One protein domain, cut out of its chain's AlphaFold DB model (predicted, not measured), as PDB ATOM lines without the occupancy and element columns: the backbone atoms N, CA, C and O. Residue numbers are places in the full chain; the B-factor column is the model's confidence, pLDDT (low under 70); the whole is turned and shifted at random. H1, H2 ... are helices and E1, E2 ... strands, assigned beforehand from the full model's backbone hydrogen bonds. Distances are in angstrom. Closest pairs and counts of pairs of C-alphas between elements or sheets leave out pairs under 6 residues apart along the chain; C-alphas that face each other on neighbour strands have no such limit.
ATOM      1  N   LYS A  12     363.787 360.087 303.601       70.00
ATOM      2  CA  LYS A  12     362.678 359.131 303.490       70.00
ATOM      3  C   LYS A  12     362.498 358.623 302.056       70.00
ATOM      4  O   LYS A  12     362.355 357.418 301.860       70.00
ATOM      5  N   ASP A  13     362.514 359.523 301.082       61.44
ATOM      6  CA  ASP A  13     362.261 359.207 299.676       61.44
ATOM      7  C   ASP A  13     363.464 358.468 299.077       61.44
ATOM      8  O   ASP A  13     363.298 357.444 298.417       61.44
ATOM      9  N   THR A  14     364.686 358.874 299.440       66.00
ATOM     10  CA  THR A  14     365.922 358.140 299.126       66.00
ATOM     11  C   THR A  14     365.865 356.695 299.630       66.00
ATOM     12  O   THR A  14     366.131 355.754 298.877       66.00
ATOM     13  N   LYS A  15     365.439 356.473 300.882       66.81
ATOM     14  CA  LYS A  15     365.268 355.115 301.436       66.81
ATOM     15  C   LYS A  15     364.223 354.302 300.672       66.81
ATOM     16  O   LYS A  15     364.411 353.098 300.482       66.81
ATOM     17  N   GLN A  16     363.131 354.927 300.235       65.12
ATOM     18  CA  GLN A  16     362.107 354.258 299.432       65.12
ATOM     19  C   GLN A  16     362.639 353.864 298.051       65.12
ATOM     20  O   GLN A  16     362.451 352.719 297.650       65.12
ATOM     21  N   VAL A  17     363.362 354.755 297.369       64.69
ATOM     22  CA  VAL A  17     363.989 354.488 296.063       64.69
ATOM     23  C   VAL A  17     364.988 353.332 296.154       64.69
ATOM     24  O   VAL A  17     364.903 352.379 295.378       64.69
ATOM     25  N   ILE A  18     365.875 353.354 297.154       69.06
ATOM     26  CA  ILE A  18     366.836 352.268 297.414       69.06
ATOM     27  C   ILE A  18     366.105 350.948 297.701       69.06
ATOM     28  O   ILE A  18     366.497 349.890 297.210       69.06
ATOM     29  N   SER A  19     365.033 350.986 298.497       68.44
ATOM     30  CA  SER A  19     364.223 349.803 298.810       68.44
ATOM     31  C   SER A  19     363.555 349.219 297.560       68.44
ATOM     32  O   SER A  19     363.607 348.007 297.345       68.44
ATOM     33  N   SER A  20     362.984 350.069 296.706       67.44
ATOM     34  CA  SER A  20     362.381 349.672 295.430       67.44
ATOM     35  C   SER A  20     363.408 349.062 294.483       67.44
ATOM     36  O   SER A  20     363.149 348.003 293.919       67.44
ATOM     37  N   PHE A  21     364.606 349.641 294.392       76.06
ATOM     38  CA  PHE A  21     365.707 349.069 293.617       76.06
ATOM     39  C   PHE A  21     366.130 347.694 294.139       76.06
ATOM     40  O   PHE A  21     366.198 346.733 293.379       76.06
ATOM     41  N   LYS A  22     366.324 347.546 295.456       73.69
ATOM     42  CA  LYS A  22     366.633 346.241 296.063       73.69
ATOM     43  C   LYS A  22     365.551 345.204 295.758       73.69
ATOM     44  O   LYS A  22     365.870 344.038 295.544       73.69
ATOM     45  N   ARG A  23     364.276 345.606 295.736       72.88
ATOM     46  CA  ARG A  23     363.163 344.729 295.333       72.88
ATOM     47  C   ARG A  23     363.223 344.377 293.850       72.88
ATOM     48  O   ARG A  23     363.020 343.211 293.536       72.88
ATOM     49  N   LEU A  24     363.533 345.335 292.975       77.19
ATOM     50  CA  LEU A  24     363.722 345.099 291.543       77.19
ATOM     51  C   LEU A  24     364.845 344.089 291.304       77.19
ATOM     52  O   LEU A  24     364.600 343.069 290.680       77.19
ATOM     53  N   VAL A  25     366.036 344.309 291.865       78.75
ATOM     54  CA  VAL A  25     367.171 343.380 291.733       78.75
ATOM     55  C   VAL A  25     366.812 341.992 292.256       78.75
ATOM     56  O   VAL A  25     367.030 341.001 291.567       78.75
ATOM     57  N   ARG A  26     366.193 341.900 293.441       77.12
ATOM     58  CA  ARG A  26     365.719 340.616 293.986       77.12
ATOM     59  C   ARG A  26     364.714 339.933 293.071       77.12
ATOM     60  O   ARG A  26     364.771 338.719 292.943       77.12
ATOM     61  N   TYR A  27     363.802 340.689 292.469       77.44
ATOM     62  CA  TYR A  27     362.837 340.155 291.521       77.44
ATOM     63  C   TYR A  27     363.527 339.647 290.255       77.44
ATOM     64  O   TYR A  27     363.254 338.527 289.858       77.44
ATOM     65  N   ILE A  28     364.471 340.403 289.681       77.00
ATOM     66  CA  ILE A  28     365.258 339.978 288.512       77.00
ATOM     67  C   ILE A  28     365.987 338.663 288.812       77.00
ATOM     68  O   ILE A  28     365.866 337.700 288.058       77.00
ATOM     69  N   LEU A  29     366.686 338.596 289.948       77.44
ATOM     70  CA  LEU A  29     367.381 337.387 290.395       77.44
ATOM     71  C   LEU A  29     366.411 336.229 290.662       77.44
ATOM     72  O   LEU A  29     366.702 335.092 290.316       77.44
ATOM     73  N   TYR A  30     365.248 336.493 291.257       75.69
ATOM     74  CA  TYR A  30     364.228 335.470 291.480       75.69
ATOM     75  C   TYR A  30     363.648 334.941 290.164       75.69
ATOM     76  O   TYR A  30     363.522 333.737 289.995       75.69
ATOM     77  N   THR A  31     363.317 335.815 289.216       72.12
ATOM     78  CA  THR A  31     362.806 335.413 287.902       72.12
ATOM     79  C   THR A  31     363.839 334.586 287.155       72.12
ATOM     80  O   THR A  31     363.501 333.521 286.649       72.12
ATOM     81  N   PHE A  32     365.111 335.001 287.177       73.25
ATOM     82  CA  PHE A  32     366.178 334.145 286.684       73.25
ATOM     83  C   PHE A  32     366.183 332.805 287.425       73.25
ATOM     84  O   PHE A  32     366.138 331.787 286.755       73.25
ATOM     85  N   SER A  33     366.129 332.756 288.761       69.06
ATOM     86  CA  SER A  33     366.172 331.492 289.521       69.06
ATOM     87  C   SER A  33     364.972 330.555 289.338       69.06
ATOM     88  O   SER A  33     365.140 329.345 289.480       69.06
ATOM     89  N   GLN A  34     363.778 331.055 289.010       65.75
ATOM     90  CA  GLN A  34     362.605 330.204 288.761       65.75
ATOM     91  C   GLN A  34     362.646 329.507 287.398       65.75
ATOM     92  O   GLN A  34     362.229 328.355 287.293       65.75
ATOM     93  N   ASP A  35     363.204 330.156 286.378       60.59
ATOM     94  CA  ASP A  35     363.365 329.565 285.041       60.59
ATOM     95  C   ASP A  35     364.500 328.518 284.971       60.59
ATOM     96  O   ASP A  35     364.778 327.948 283.914       60.59
ATOM     97  N   LEU A  36     365.208 328.296 286.083       50.12
ATOM     98  CA  LEU A  36     366.575 327.778 286.120       50.12
ATOM     99  C   LEU A  36     366.725 326.293 286.502       50.12
ATOM    100  O   LEU A  36     367.833 325.865 286.814       50.12
ATOM    101  N   LEU A  37     365.677 325.467 286.405       52.97
ATOM    102  CA  LEU A  37     365.880 324.008 286.503       52.97
ATOM    103  C   LEU A  37     366.568 323.402 285.264       52.97
ATOM    104  O   LEU A  37     367.139 322.323 285.383       52.97
ATOM    105  N   ASP A  38     366.584 324.087 284.111       53.88
ATOM    106  CA  ASP A  38     366.980 323.445 282.845       53.88
ATOM    107  C   ASP A  38     368.130 324.094 282.046       53.88
ATOM    108  O   ASP A  38     368.616 323.464 281.103       53.88
ATOM    109  N   LYS A  39     368.604 325.323 282.335       54.78
ATOM    110  CA  LYS A  39     369.532 326.035 281.413       54.78
ATOM    111  C   LYS A  39     370.600 326.877 282.129       54.78
ATOM    112  O   LYS A  39     370.320 327.485 283.146       54.78
ATOM    113  N   LYS A  40     371.832 326.894 281.600       62.44
ATOM    114  CA  LYS A  40     373.013 327.543 282.214       62.44
ATOM    115  C   LYS A  40     373.013 329.071 282.065       62.44
ATOM    116  O   LYS A  40     372.549 329.569 281.046       62.44
ATOM    117  N   ASP A  41     373.588 329.730 283.074       68.88
ATOM    118  CA  ASP A  41     374.086 331.114 283.158       68.88
ATOM    119  C   ASP A  41     373.258 332.184 282.421       68.88
ATOM    120  O   ASP A  41     373.384 332.374 281.211       68.88
ATOM    121  N   LYS A  42     372.430 332.923 283.174       75.38
ATOM    122  CA  LYS A  42     371.643 334.058 282.659       75.38
ATOM    123  C   LYS A  42     372.200 335.379 283.181       75.38
ATOM    124  O   LYS A  42     372.528 335.490 284.366       75.38
ATOM    125  N   SER A  43     372.246 336.394 282.319       83.50
ATOM    126  CA  SER A  43     372.699 337.735 282.698       83.50
ATOM    127  C   SER A  43     371.896 338.860 282.040       83.50
ATOM    128  O   SER A  43     371.362 338.724 280.936       83.50
ATOM    129  N   LEU A  44     371.806 339.978 282.755       86.81
ATOM    130  CA  LEU A  44     371.314 341.266 282.292       86.81
ATOM    131  C   LEU A  44     372.449 342.281 282.415       86.81
ATOM    132  O   LEU A  44     372.957 342.518 283.511       86.81
ATOM    133  N   GLU A  45     372.794 342.904 281.296       90.25
ATOM    134  CA  GLU A  45     373.693 344.046 281.206       90.25
ATOM    135  C   GLU A  45     372.892 345.295 280.821       90.25
ATOM    136  O   GLU A  45     372.162 345.309 279.825       90.25
ATOM    137  N   ILE A  46     373.061 346.363 281.596       89.19
ATOM    138  CA  ILE A  46     372.611 347.709 281.244       89.19
ATOM    139  C   ILE A  46     373.862 348.545 280.990       89.19
ATOM    140  O   ILE A  46     374.648 348.770 281.910       89.19
ATOM    141  N   THR A  47     374.046 348.990 279.750       89.50
ATOM    142  CA  THR A  47     375.125 349.899 279.357       89.50
ATOM    143  C   THR A  47     374.548 351.297 279.196       89.50
ATOM    144  O   THR A  47     373.665 351.509 278.363       89.50
ATOM    145  N   PHE A  48     375.044 352.247 279.979       85.31
ATOM    146  CA  PHE A  48     374.657 353.645 279.874       85.31
ATOM    147  C   PHE A  48     375.515 354.383 278.830       85.31
ATOM    148  O   PHE A  48     376.663 354.023 278.576       85.31
ATOM    149  N   ASP A  49     374.973 355.435 278.223       83.94
ATOM    150  CA  ASP A  49     375.660 356.319 277.264       83.94
ATOM    151  C   ASP A  49     376.869 357.074 277.851       83.94
ATOM    152  O   ASP A  49     377.767 357.479 277.113       83.94
ATOM    153  N   ASN A  50     376.931 357.217 279.177       81.88
ATOM    154  CA  ASN A  50     378.095 357.719 279.909       81.88
ATOM    155  C   ASN A  50     379.176 356.644 280.149       81.88
ATOM    156  O   ASN A  50     380.152 356.918 280.844       81.88
ATOM    157  N   ASN A  51     379.025 355.453 279.557       85.81
ATOM    158  CA  ASN A  51     379.867 354.262 279.709       85.81
ATOM    159  C   ASN A  51     379.814 353.579 281.080       85.81
ATOM    160  O   ASN A  51     380.577 352.642 281.307       85.81
ATOM    161  N   GLU A  52     378.928 353.990 281.987       88.81
ATOM    162  CA  GLU A  52     378.687 353.213 283.202       88.81
ATOM    163  C   GLU A  52     377.944 351.915 282.862       88.81
ATOM    164  O   GLU A  52     377.181 351.835 281.889       88.81
ATOM    165  N   GLN A  53     378.168 350.874 283.662       91.75
ATOM    166  CA  GLN A  53     377.620 349.548 283.395       91.75
ATOM    167  C   GLN A  53     377.052 348.920 284.660       91.75
ATOM    168  O   GLN A  53     377.668 348.933 285.724       91.75
ATOM    169  N   PHE A  54     375.875 348.316 284.524       90.25
ATOM    170  CA  PHE A  54     375.241 347.547 285.583       90.25
ATOM    171  C   PHE A  54     374.986 346.120 285.116       90.25
ATOM    172  O   PHE A  54     374.293 345.893 284.123       90.25
ATOM    173  N   TYR A  55     375.524 345.167 285.868       88.75
ATOM    174  CA  TYR A  55     375.384 343.743 285.610       88.75
ATOM    175  C   TYR A  55     374.540 343.097 286.699       88.75
ATOM    176  O   TYR A  55     374.746 343.346 287.884       88.75
ATOM    177  N   VAL A  56     373.614 342.229 286.301       86.44
ATOM    178  CA  VAL A  56     372.881 341.325 287.192       86.44
ATOM    179  C   VAL A  56     372.923 339.945 286.575       86.44
ATOM    180  O   VAL A  56     372.583 339.784 285.407       86.44
ATOM    181  N   GLY A  57     373.307 338.934 287.341       80.44
ATOM    182  CA  GLY A  57     373.436 337.599 286.788       80.44
ATOM    183  C   GLY A  57     373.312 336.497 287.813       80.44
ATOM    184  O   GLY A  57     373.418 336.706 289.025       80.44
ATOM    185  N   ILE A  58     373.082 335.309 287.272       75.62
ATOM    186  CA  ILE A  58     373.172 334.051 287.991       75.62
ATOM    187  C   ILE A  58     374.191 333.177 287.273       75.62
ATOM    188  O   ILE A  58     374.038 332.906 286.083       75.62
ATOM    189  N   ALA A  59     375.195 332.731 288.019       72.81
ATOM    190  CA  ALA A  59     376.139 331.708 287.609       72.81
ATOM    191  C   ALA A  59     375.909 330.434 288.428       72.81
ATOM    192  O   ALA A  59     375.593 330.497 289.620       72.81
ATOM    193  N   PHE A  60     376.089 329.276 287.803       68.31
ATOM    194  CA  PHE A  60     376.094 327.992 288.505       68.31
ATOM    195  C   PHE A  60     377.523 327.582 288.822       68.31
ATOM    196  O   PHE A  60     378.405 327.713 287.972       68.31
ATOM    197  N   THR A  61     377.761 327.049 290.019       66.44
ATOM    198  CA  THR A  61     379.046 326.388 290.272       66.44
ATOM    199  C   THR A  61     379.102 325.051 289.529       66.44
ATOM    200  O   THR A  61     378.086 324.520 289.067       66.44
ATOM    201  N   ASP A  62     380.303 324.481 289.396       67.81
ATOM    202  CA  ASP A  62     380.499 323.170 288.758       67.81
ATOM    203  C   ASP A  62     379.648 322.067 289.418       67.81
ATOM    204  O   ASP A  62     379.213 321.117 288.756       67.81
ATOM    205  N   ASN A  63     379.335 322.241 290.705       63.94
ATOM    206  CA  ASN A  63     378.265 321.529 291.382       63.94
ATOM    207  C   ASN A  63     376.953 322.275 291.120       63.94
ATOM    208  O   ASN A  63     376.603 323.191 291.855       63.94
ATOM    209  N   LYS A  64     376.212 321.849 290.088       58.84
ATOM    210  CA  LYS A  64     374.943 322.430 289.587       58.84
ATOM    211  C   LYS A  64     373.836 322.701 290.631       58.84
ATOM    212  O   LYS A  64     372.788 323.224 290.267       58.84
ATOM    213  N   ASP A  65     374.061 322.347 291.891       59.56
ATOM    214  CA  ASP A  65     373.177 322.568 293.032       59.56
ATOM    215  C   ASP A  65     373.459 323.892 293.772       59.56
ATOM    216  O   ASP A  65     372.677 324.286 294.638       59.56
ATOM    217  N   GLU A  66     374.551 324.597 293.453       63.41
ATOM    218  CA  GLU A  66     374.894 325.884 294.062       63.41
ATOM    219  C   GLU A  66     374.794 327.033 293.048       63.41
ATOM    220  O   GLU A  66     375.417 327.033 291.982       63.41
ATOM    221  N   ILE A  67     373.983 328.028 293.411       66.31
ATOM    222  CA  ILE A  67     373.700 329.221 292.617       66.31
ATOM    223  C   ILE A  67     374.482 330.403 293.191       66.31
ATOM    224  O   ILE A  67     374.271 330.795 294.340       66.31
ATOM    225  N   ILE A  68     375.319 331.024 292.363       69.12
ATOM    226  CA  ILE A  68     375.944 332.316 292.644       69.12
ATOM    227  C   ILE A  68     375.101 333.392 291.957       69.12
ATOM    228  O   ILE A  68     375.155 333.570 290.742       69.12
ATOM    229  N   ALA A  69     374.298 334.108 292.740       70.31
ATOM    230  CA  ALA A  69     373.521 335.253 292.279       70.31
ATOM    231  C   ALA A  69     374.217 336.551 292.694       70.31
ATOM    232  O   ALA A  69     374.554 336.727 293.867       70.31
ATOM    233  N   GLY A  70     374.407 337.468 291.749       76.12
ATOM    234  CA  GLY A  70     375.151 338.698 291.993       76.12
ATOM    235  C   GLY A  70     374.697 339.854 291.120       76.12
ATOM    236  O   GLY A  70     374.033 339.681 290.097       76.12
ATOM    237  N   TYR A  71     375.060 341.052 291.556       84.94
ATOM    238  CA  TYR A  71     375.009 342.250 290.740       84.94
ATOM    239  C   TYR A  71     376.273 343.063 290.992       84.94
ATOM    240  O   TYR A  71     376.788 343.061 292.109       84.94
ATOM    241  N   THR A  72     376.740 343.762 289.966       88.31
ATOM    242  CA  THR A  72     377.960 344.569 290.023       88.31
ATOM    243  C   THR A  72     377.744 345.858 289.249       88.31
ATOM    244  O   THR A  72     377.066 345.866 288.217       88.31
ATOM    245  N   TYR A  73     378.301 346.950 289.763       87.62
ATOM    246  CA  TYR A  73     378.269 348.257 289.122       87.62
ATOM    247  C   TYR A  73     379.685 348.697 288.768       87.62
ATOM    248  O   TYR A  73     380.560 348.662 289.633       87.62
ATOM    249  N   PHE A  74     379.888 349.142 287.530       91.38
ATOM    250  CA  PHE A  74     381.147 349.713 287.065       91.38
ATOM    251  C   PHE A  74     380.951 351.167 286.641       91.38
ATOM    252  O   PHE A  74     379.984 351.497 285.946       91.38
ATOM    253  N   ASP A  75     381.879 352.032 287.052       87.94
ATOM    254  CA  ASP A  75     381.946 353.404 286.549       87.94
ATOM    255  C   ASP A  75     382.458 353.459 285.094       87.94
ATOM    256  O   ASP A  75     382.874 352.454 284.513       87.94
ATOM    257  N   ALA A  76     382.468 354.655 284.502       88.25
ATOM    258  CA  ALA A  76     382.936 354.880 283.131       88.25
ATOM    259  C   ALA A  76     384.415 354.508 282.886       88.25
ATOM    260  O   ALA A  76     384.856 354.447 281.738       88.25
ATOM    261  N   TYR A  77     385.194 354.293 283.950       92.88
ATOM    262  CA  TYR A  77     386.603 353.909 283.901       92.88
ATOM    263  C   TYR A  77     386.809 352.406 284.147       92.88
ATOM    264  O   TYR A  77     387.947 351.936 284.094       92.88
ATOM    265  N   GLY A  78     385.733 351.649 284.387       89.44
ATOM    266  CA  GLY A  78     385.771 350.219 284.672       89.44
ATOM    267  C   GLY A  78     386.084 349.882 286.131       89.44
ATOM    268  O   GLY A  78     386.423 348.735 286.421       89.44
ATOM    269  N   ASN A  79     385.991 350.846 287.053       90.56
ATOM    270  CA  ASN A  79     386.153 350.567 288.477       90.56
ATOM    271  C   ASN A  79     384.857 349.988 289.043       90.56
ATOM    272  O   ASN A  79     383.784 350.566 288.860       90.56
ATOM    273  N   GLU A  80     384.967 348.876 289.765       91.19
ATOM    274  CA  GLU A  80     383.855 348.326 290.536       91.19
ATOM    275  C   GLU A  80     383.517 349.254 291.710       91.19
ATOM    276  O   GLU A  80     384.402 349.660 292.468       91.19
ATOM    277  N   LEU A  81     382.236 349.593 291.856       79.75
ATOM    278  CA  LEU A  81     381.746 350.441 292.938       79.75
ATOM    279  C   LEU A  81     380.973 349.621 293.975       79.75
ATOM    280  O   LEU A  81     380.001 348.941 293.647       79.75
ATOM    281  N   GLU A  82     381.355 349.755 295.247       74.88
ATOM    282  CA  GLU A  82     380.608 349.177 296.378       74.88
ATOM    283  C   GLU A  82     379.329 349.969 296.697       74.88
ATOM    284  O   GLU A  82     378.335 349.407 297.165       74.88
ATOM    285  N   GLU A  83     379.340 351.279 296.437       75.25
ATOM    286  CA  GLU A  83     378.212 352.178 296.674       75.25
ATOM    287  C   GLU A  83     377.705 352.765 295.355       75.25
ATOM    288  O   GLU A  83     378.443 353.405 294.607       75.25
ATOM    289  N   ILE A  84     376.418 352.550 295.081       73.69
ATOM    290  CA  ILE A  84     375.730 353.096 293.910       73.69
ATOM    291  C   ILE A  84     375.042 354.395 294.331       73.69
ATOM    292  O   ILE A  84     374.233 354.406 295.264       73.69
ATOM    293  N   SER A  85     375.326 355.486 293.622       76.31
ATOM    294  CA  SER A  85     374.691 356.777 293.872       76.31
ATOM    295  C   SER A  85     373.190 356.730 293.575       76.31
ATOM    296  O   SER A  85     372.691 355.964 292.747       76.31
ATOM    297  N   LEU A  86     372.441 357.622 294.213       73.94
ATOM    298  CA  LEU A  86     371.008 357.745 293.987       73.94
ATOM    299  C   LEU A  86     370.644 357.978 292.510       73.94
ATOM    300  O   LEU A  86     369.678 357.398 292.020       73.94
ATOM    301  N   GLN A  87     371.408 358.809 291.800       77.81
ATOM    302  CA  GLN A  87     371.147 359.124 290.397       77.81
ATOM    303  C   GLN A  87     371.270 357.879 289.506       77.81
ATOM    304  O   GLN A  87     370.464 357.670 288.598       77.81
ATOM    305  N   GLN A  88     372.236 357.012 289.804       79.19
ATOM    306  CA  GLN A  88     372.403 355.726 289.129       79.19
ATOM    307  C   GLN A  88     371.219 354.797 289.442       79.19
ATOM    308  O   GLN A  88     370.643 354.200 288.534       79.19
ATOM    309  N   ILE A  89     370.757 354.760 290.698       80.06
ATOM    310  CA  ILE A  89     369.569 353.984 291.094       80.06
ATOM    311  C   ILE A  89     368.308 354.454 290.355       80.06
ATOM    312  O   ILE A  89     367.515 353.633 289.888       80.06
ATOM    313  N   LEU A  90     368.096 355.766 290.249       79.38
ATOM    314  CA  LEU A  90     366.947 356.335 289.544       79.38
ATOM    315  C   LEU A  90     366.996 356.007 288.047       79.38
ATOM    316  O   LEU A  90     365.982 355.586 287.487       79.38
ATOM    317  N   ASN A  91     368.176 356.111 287.423       81.06
ATOM    318  CA  ASN A  91     368.371 355.704 286.033       81.06
ATOM    319  C   ASN A  91     368.089 354.208 285.830       81.06
ATOM    320  O   ASN A  91     367.392 353.866 284.884       81.06
ATOM    321  N   ILE A  92     368.523 353.305 286.717       82.62
ATOM    322  CA  ILE A  92     368.192 351.871 286.590       82.62
ATOM    323  C   ILE A  92     366.683 351.632 286.760       82.62
ATOM    324  O   ILE A  92     366.068 350.908 285.972       82.62
ATOM    325  N   ASN A  93     366.055 352.265 287.758       79.38
ATOM    326  CA  ASN A  93     364.621 352.114 288.022       79.38
ATOM    327  C   ASN A  93     363.752 352.565 286.839       79.38
ATOM    328  O   ASN A  93     362.723 351.939 286.570       79.38
ATOM    329  N   LYS A  94     364.178 353.594 286.099       79.69
ATOM    330  CA  LYS A  94     363.530 354.049 284.860       79.69
ATOM    331  C   LYS A  94     363.361 352.923 283.838       79.69
ATOM    332  O   LYS A  94     362.363 352.890 283.130       79.69
ATOM    333  N   TYR A  95     364.282 351.964 283.778       80.75
ATOM    334  CA  TYR A  95     364.225 350.856 282.818       80.75
ATOM    335  C   TYR A  95     363.531 349.601 283.368       80.75
ATOM    336  O   TYR A  95     363.437 348.594 282.669       80.75
ATOM    337  N   SER A  96     362.982 349.655 284.587       78.12
ATOM    338  CA  SER A  96     362.388 348.502 285.280       78.12
ATOM    339  C   SER A  96     361.286 347.787 284.494       78.12
ATOM    340  O   SER A  96     361.274 346.561 284.469       78.12
ATOM    341  N   LEU A  97     360.391 348.512 283.815       74.50
ATOM    342  CA  LEU A  97     359.332 347.899 283.004       74.50
ATOM    343  C   LEU A  97     359.897 347.159 281.782       74.50
ATOM    344  O   LEU A  97     359.435 346.067 281.457       74.50
ATOM    345  N   ASN A  98     360.903 347.733 281.116       76.12
ATOM    346  CA  ASN A  98     361.562 347.084 279.980       76.12
ATOM    347  C   ASN A  98     362.284 345.817 280.444       76.12
ATOM    348  O   ASN A  98     362.096 344.767 279.840       76.12
ATOM    349  N   ILE A  99     363.002 345.896 281.568       79.25
ATOM    350  CA  ILE A  99     363.629 344.738 282.210       79.25
ATOM    351  C   ILE A  99     362.571 343.672 282.520       79.25
ATOM    352  O   ILE A  99     362.717 342.531 282.104       79.25
ATOM    353  N   GLN A 100     361.465 344.032 283.176       74.19
ATOM    354  CA  GLN A 100     360.386 343.090 283.492       74.19
ATOM    355  C   GLN A 100     359.800 342.403 282.257       74.19
ATOM    356  O   GLN A 100     359.417 341.240 282.344       74.19
ATOM    357  N   ASN A 101     359.680 343.110 281.133       73.44
ATOM    358  CA  ASN A 101     359.167 342.523 279.901       73.44
ATOM    359  C   ASN A 101     360.198 341.601 279.248       73.44
ATOM    360  O   ASN A 101     359.845 340.483 278.897       73.44
ATOM    361  N   MET A 102     361.460 342.028 279.165       76.75
ATOM    362  CA  MET A 102     362.551 341.212 278.622       76.75
ATOM    363  C   MET A 102     362.723 339.915 279.415       76.75
ATOM    364  O   MET A 102     362.833 338.849 278.829       76.75
ATOM    365  N   LEU A 103     362.636 339.974 280.745       73.25
ATOM    366  CA  LEU A 103     362.746 338.797 281.609       73.25
ATOM    367  C   LEU A 103     361.608 337.778 281.466       73.25
ATOM    368  O   LEU A 103     361.726 336.679 281.994       73.25
ATOM    369  N   LYS A 104     360.500 338.132 280.809       71.75
ATOM    370  CA  LYS A 104     359.416 337.187 280.493       71.75
ATOM    371  C   LYS A 104     359.650 336.442 279.178       71.75
ATOM    372  O   LYS A 104     358.913 335.505 278.884       71.75
ATOM    373  N   GLU A 105     360.609 336.878 278.369       68.31
ATOM    374  CA  GLU A 105     360.983 336.224 277.117       68.31
ATOM    375  C   GLU A 105     362.003 335.100 277.420       68.31
ATOM    376  O   GLU A 105     362.786 335.217 278.354       68.31
ATOM    377  N   ASP A 106     362.010 333.974 276.692       64.12
ATOM    378  CA  ASP A 106     362.971 332.871 276.952       64.12
ATOM    379  C   ASP A 106     364.328 333.165 276.279       64.12
ATOM    380  O   ASP A 106     364.672 332.581 275.251       64.12
ATOM    381  N   ASN A 107     365.082 334.124 276.830       66.12
ATOM    382  CA  ASN A 107     366.428 334.495 276.376       66.12
ATOM    383  C   ASN A 107     367.473 334.386 277.513       66.12
ATOM    384  O   ASN A 107     367.143 334.408 278.704       66.12
ATOM    385  N   TYR A 108     368.748 334.219 277.142       69.12
ATOM    386  CA  TYR A 108     369.858 333.924 278.067       69.12
ATOM    387  C   TYR A 108     370.721 335.142 278.391       69.12
ATOM    388  O   TYR A 108     371.240 335.236 279.498       69.12
ATOM    389  N   ASN A 109     370.843 336.086 277.455       75.75
ATOM    390  CA  ASN A 109     371.638 337.299 277.631       75.75
ATOM    391  C   ASN A 109     370.825 338.520 277.215       75.75
ATOM    392  O   ASN A 109     370.481 338.682 276.042       75.75
ATOM    393  N   TYR A 110     370.539 339.383 278.185       83.12
ATOM    394  CA  TYR A 110     369.800 340.618 277.977       83.12
ATOM    395  C   TYR A 110     370.762 341.793 277.973       83.12
ATOM    396  O   TYR A 110     371.509 341.982 278.930       83.12
ATOM    397  N   LYS A 111     370.712 342.602 276.915       86.94
ATOM    398  CA  LYS A 111     371.457 343.856 276.835       86.94
ATOM    399  C   LYS A 111     370.498 345.019 276.631       86.94
ATOM    400  O   LYS A 111     369.663 344.973 275.730       86.94
ATOM    401  N   ILE A 112     370.636 346.047 277.461       85.94
ATOM    402  CA  ILE A 112     369.895 347.303 277.360       85.94
ATOM    403  C   ILE A 112     370.909 348.426 277.157       85.94
ATOM    404  O   ILE A 112     371.769 348.634 278.009       85.94
ATOM    405  N   ASN A 113     370.784 349.159 276.052       82.94
ATOM    406  CA  ASN A 113     371.444 350.452 275.909       82.94
ATOM    407  C   ASN A 113     370.539 351.511 276.549       82.94
ATOM    408  O   ASN A 113     369.344 351.587 276.255       82.94
ATOM    409  N   ALA A 114     371.093 352.286 277.469       79.69
ATOM    410  CA  ALA A 114     370.364 353.234 278.291       79.69
ATOM    411  C   ALA A 114     370.987 354.626 278.192       79.69
ATOM    412  O   ALA A 114     372.195 354.775 278.054       79.69
ATOM    413  N   TYR A 115     370.161 355.657 278.335       81.94
ATOM    414  CA  TYR A 115     370.640 357.029 278.484       81.94
ATOM    415  C   TYR A 115     370.760 357.365 279.966       81.94
ATOM    416  O   TYR A 115     369.792 357.187 280.722       81.94
ATOM    417  N   PHE A 116     371.927 357.844 280.373       77.62
ATOM    418  CA  PHE A 116     372.168 358.414 281.681       77.62
ATOM    419  C   PHE A 116     371.691 359.857 281.669       77.62
ATOM    420  O   PHE A 116     372.252 360.739 281.028       77.62
ATOM    421  N   THR A 117     370.617 360.106 282.400       75.06
ATOM    422  CA  THR A 117     370.016 361.438 282.485       75.06
ATOM    423  C   THR A 117     369.868 361.812 283.943       75.06
ATOM    424  O   THR A 117     369.671 360.928 284.773       75.06
ATOM    425  N   GLU A 118     369.956 363.098 284.282       70.94
ATOM    426  CA  GLU A 118     369.544 363.542 285.613       70.94
ATOM    427  C   GLU A 118     368.071 363.161 285.809       70.94
ATOM    428  O   GLU A 118     367.241 363.346 284.918       70.94
ATOM    429  N   GLN A 119     367.760 362.524 286.934       68.50
ATOM    430  CA  GLN A 119     366.430 362.010 287.239       68.50
ATOM    431  C   GLN A 119     366.001 362.631 288.549       68.50
ATOM    432  O   GLN A 119     366.685 362.495 289.562       68.50
ATOM    433  N   THR A 120     364.833 363.260 288.546       67.12
ATOM    434  CA  THR A 120     364.167 363.580 289.798       67.12
ATOM    435  C   THR A 120     363.329 362.364 290.214       67.12
ATOM    436  O   THR A 120     362.822 361.625 289.367       67.12
ATOM    437  N   PRO A 121     363.136 362.123 291.513       61.34
ATOM    438  CA  PRO A 121     362.336 360.991 291.999       61.34
ATOM    439  C   PRO A 121     360.861 361.068 291.617       61.34
ATOM    440  O   PRO A 121     360.168 360.055 291.635       61.34
ATOM    441  N   PHE A 122     360.388 362.272 291.303       60.44
ATOM    442  CA  PHE A 122     359.001 362.544 290.952       60.44
ATOM    443  C   PHE A 122     358.768 362.478 289.436       60.44
ATOM    444  O   PHE A 122     357.645 362.210 289.023       60.44
ATOM    445  N   ASP A 123     359.822 362.624 288.623       58.47
ATOM    446  CA  ASP A 123     359.750 362.647 287.157       58.47
ATOM    447  C   ASP A 123     360.530 361.496 286.503       58.47
ATOM    448  O   ASP A 123     361.096 361.678 285.422       58.47
ATOM    449  N   ILE A 124     360.581 360.308 287.124       57.94
ATOM    450  CA  ILE A 124     361.194 359.120 286.500       57.94
ATOM    451  C   ILE A 124     360.362 358.721 285.269       57.94
ATOM    452  O   ILE A 124     359.467 357.875 285.324       57.94
ATOM    453  N   LYS A 125     360.636 359.361 284.136       50.84
ATOM    454  CA  LYS A 125     359.971 359.112 282.862       50.84
ATOM    455  C   LYS A 125     360.638 357.908 282.212       50.84
ATOM    456  O   LYS A 125     361.788 357.984 281.788       50.84
ATOM    457  N   ILE A 126     359.925 356.786 282.158       47.81
ATOM    458  CA  ILE A 126     360.363 355.549 281.496       47.81
ATOM    459  C   ILE A 126     360.376 355.788 279.980       47.81
ATOM    460  O   ILE A 126     359.390 355.522 279.298       47.81
ATOM    461  N   PHE A 127     361.474 356.335 279.459       41.47
ATOM    462  CA  PHE A 127     361.632 356.585 278.026       41.47
ATOM    463  C   PHE A 127     362.202 355.358 277.298       41.47
ATOM    464  O   PHE A 127     363.082 354.668 277.819       41.47
ATOM    465  N   LYS A 128     361.726 355.109 276.076       43.06
ATOM    466  CA  LYS A 128     362.288 354.149 275.113       43.06
ATOM    467  C   LYS A 128     363.215 354.879 274.130       43.06
ATOM    468  O   LYS A 128     363.031 356.064 273.874       43.06
ATOM    469  N   GLU A 129     364.170 354.160 273.529       37.50
ATOM    470  CA  GLU A 129     365.192 354.668 272.580       37.50
ATOM    471  C   GLU A 129     364.657 355.507 271.391       37.50
ATOM    472  O   GLU A 129     365.439 356.196 270.747       37.50
ATOM    473  N   ASN A 130     363.342 355.516 271.130       41.16
ATOM    474  CA  ASN A 130     362.702 356.263 270.038       41.16
ATOM    475  C   ASN A 130     361.852 357.474 270.489       41.16
ATOM    476  O   ASN A 130     361.107 358.032 269.683       41.16
TER     477      ASN A 130
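Overview. This is residues 12 to 130 of the 158 residues of an uncharacterized protein of [Eubacterium] rectale (UniProt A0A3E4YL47). A four-stranded sheet is a wall with the long helix H1 laid slantwise over one face; the first part of H1 diverges from the sheet, and the short helix H2 is wedged between that part and one end of the sheet. H3 follows H2 near the E4 edge, and a tail without named elements, residues 115 to 130, runs on past the helices. The printed part has 119 residues with three named helices and four named strands, in the order H1 E1 E2 E3 H2 H3 E4; the sheet runs E3 E2 E1 E4 and is mixed, as is the class, helices and strands. The whole is compact, with a radius of gyration of the C-alphas of 14.6 A and spans of 43 by 29 by 29 A.

Along the chain. In the sheet, E3 is residues 67 to 74, 22.5 A long, E2 residues 53 to 60, 22.2 A, E1 residues 42 to 48, 20.0 A, and E4 residues 109 to 114, 16.0 A, ending with C-alpha 114 at (370.364, 353.234, 278.291). H1, residues 12 to 34, measures 32.5 A from C-alpha 12 at (362.678, 359.131, 303.490) to C-alpha 34 at (362.605, 330.204, 288.761). H2 is residues 86 to 94, 12.4 A, and H3 residues 96 to 102, 9.9 A.

Arrangement. E1, E2 and E3 form a meander, each strand the antiparallel neighbour of the one before, with hairpins E1 and E2, and E2 and E3. N 55 and O 72 are 2.9 A apart between E2 and E3, and N 44 and O 56 2.8 A between E1 and E2. E4 is parallel to E1 at 14 degrees, with N 45 and O 110 at 2.8 A. E3, H2 H3 and E4 make a split strand-helix-strand unit, two strands running the same way with E2 and E1 between them; its crossover is left-handed. H1 and H2 are on the same face of the sheet, giving two layers. H1, at a height over the sheet of 10.8 A, lies over E3 and E2, and its C-alpha of Leu 29 is 6.8 A from that of Ala 69. On the local plane it runs slantwise to the strands, at 35 degrees to E2. H2 runs across the strands, at 65 degrees to E1 on the local plane. H1 touches H2 with residues 14 to 24 alone, at a steep tilt of 49 degrees, the same way; the closest C-alphas are those of Phe 21 and Asn 93, 6.5 A apart. H3 only grazes the sheet with residues 98 to 102. In H1, H2 and H3 every O i to N i+4 pair is within hydrogen-bond range.

Size, cuts and confidence. The C-alphas farthest apart, those of Asn 63 and Phe 122, are 45.3 A apart. The printed part has no cut. The link from E3 to H2 is long, with 11 residues. Mean pLDDT of the printed part is 73.5; it is under 70 in 42 residues, among them 33 to 41, 60 to 68 and 119 to 130.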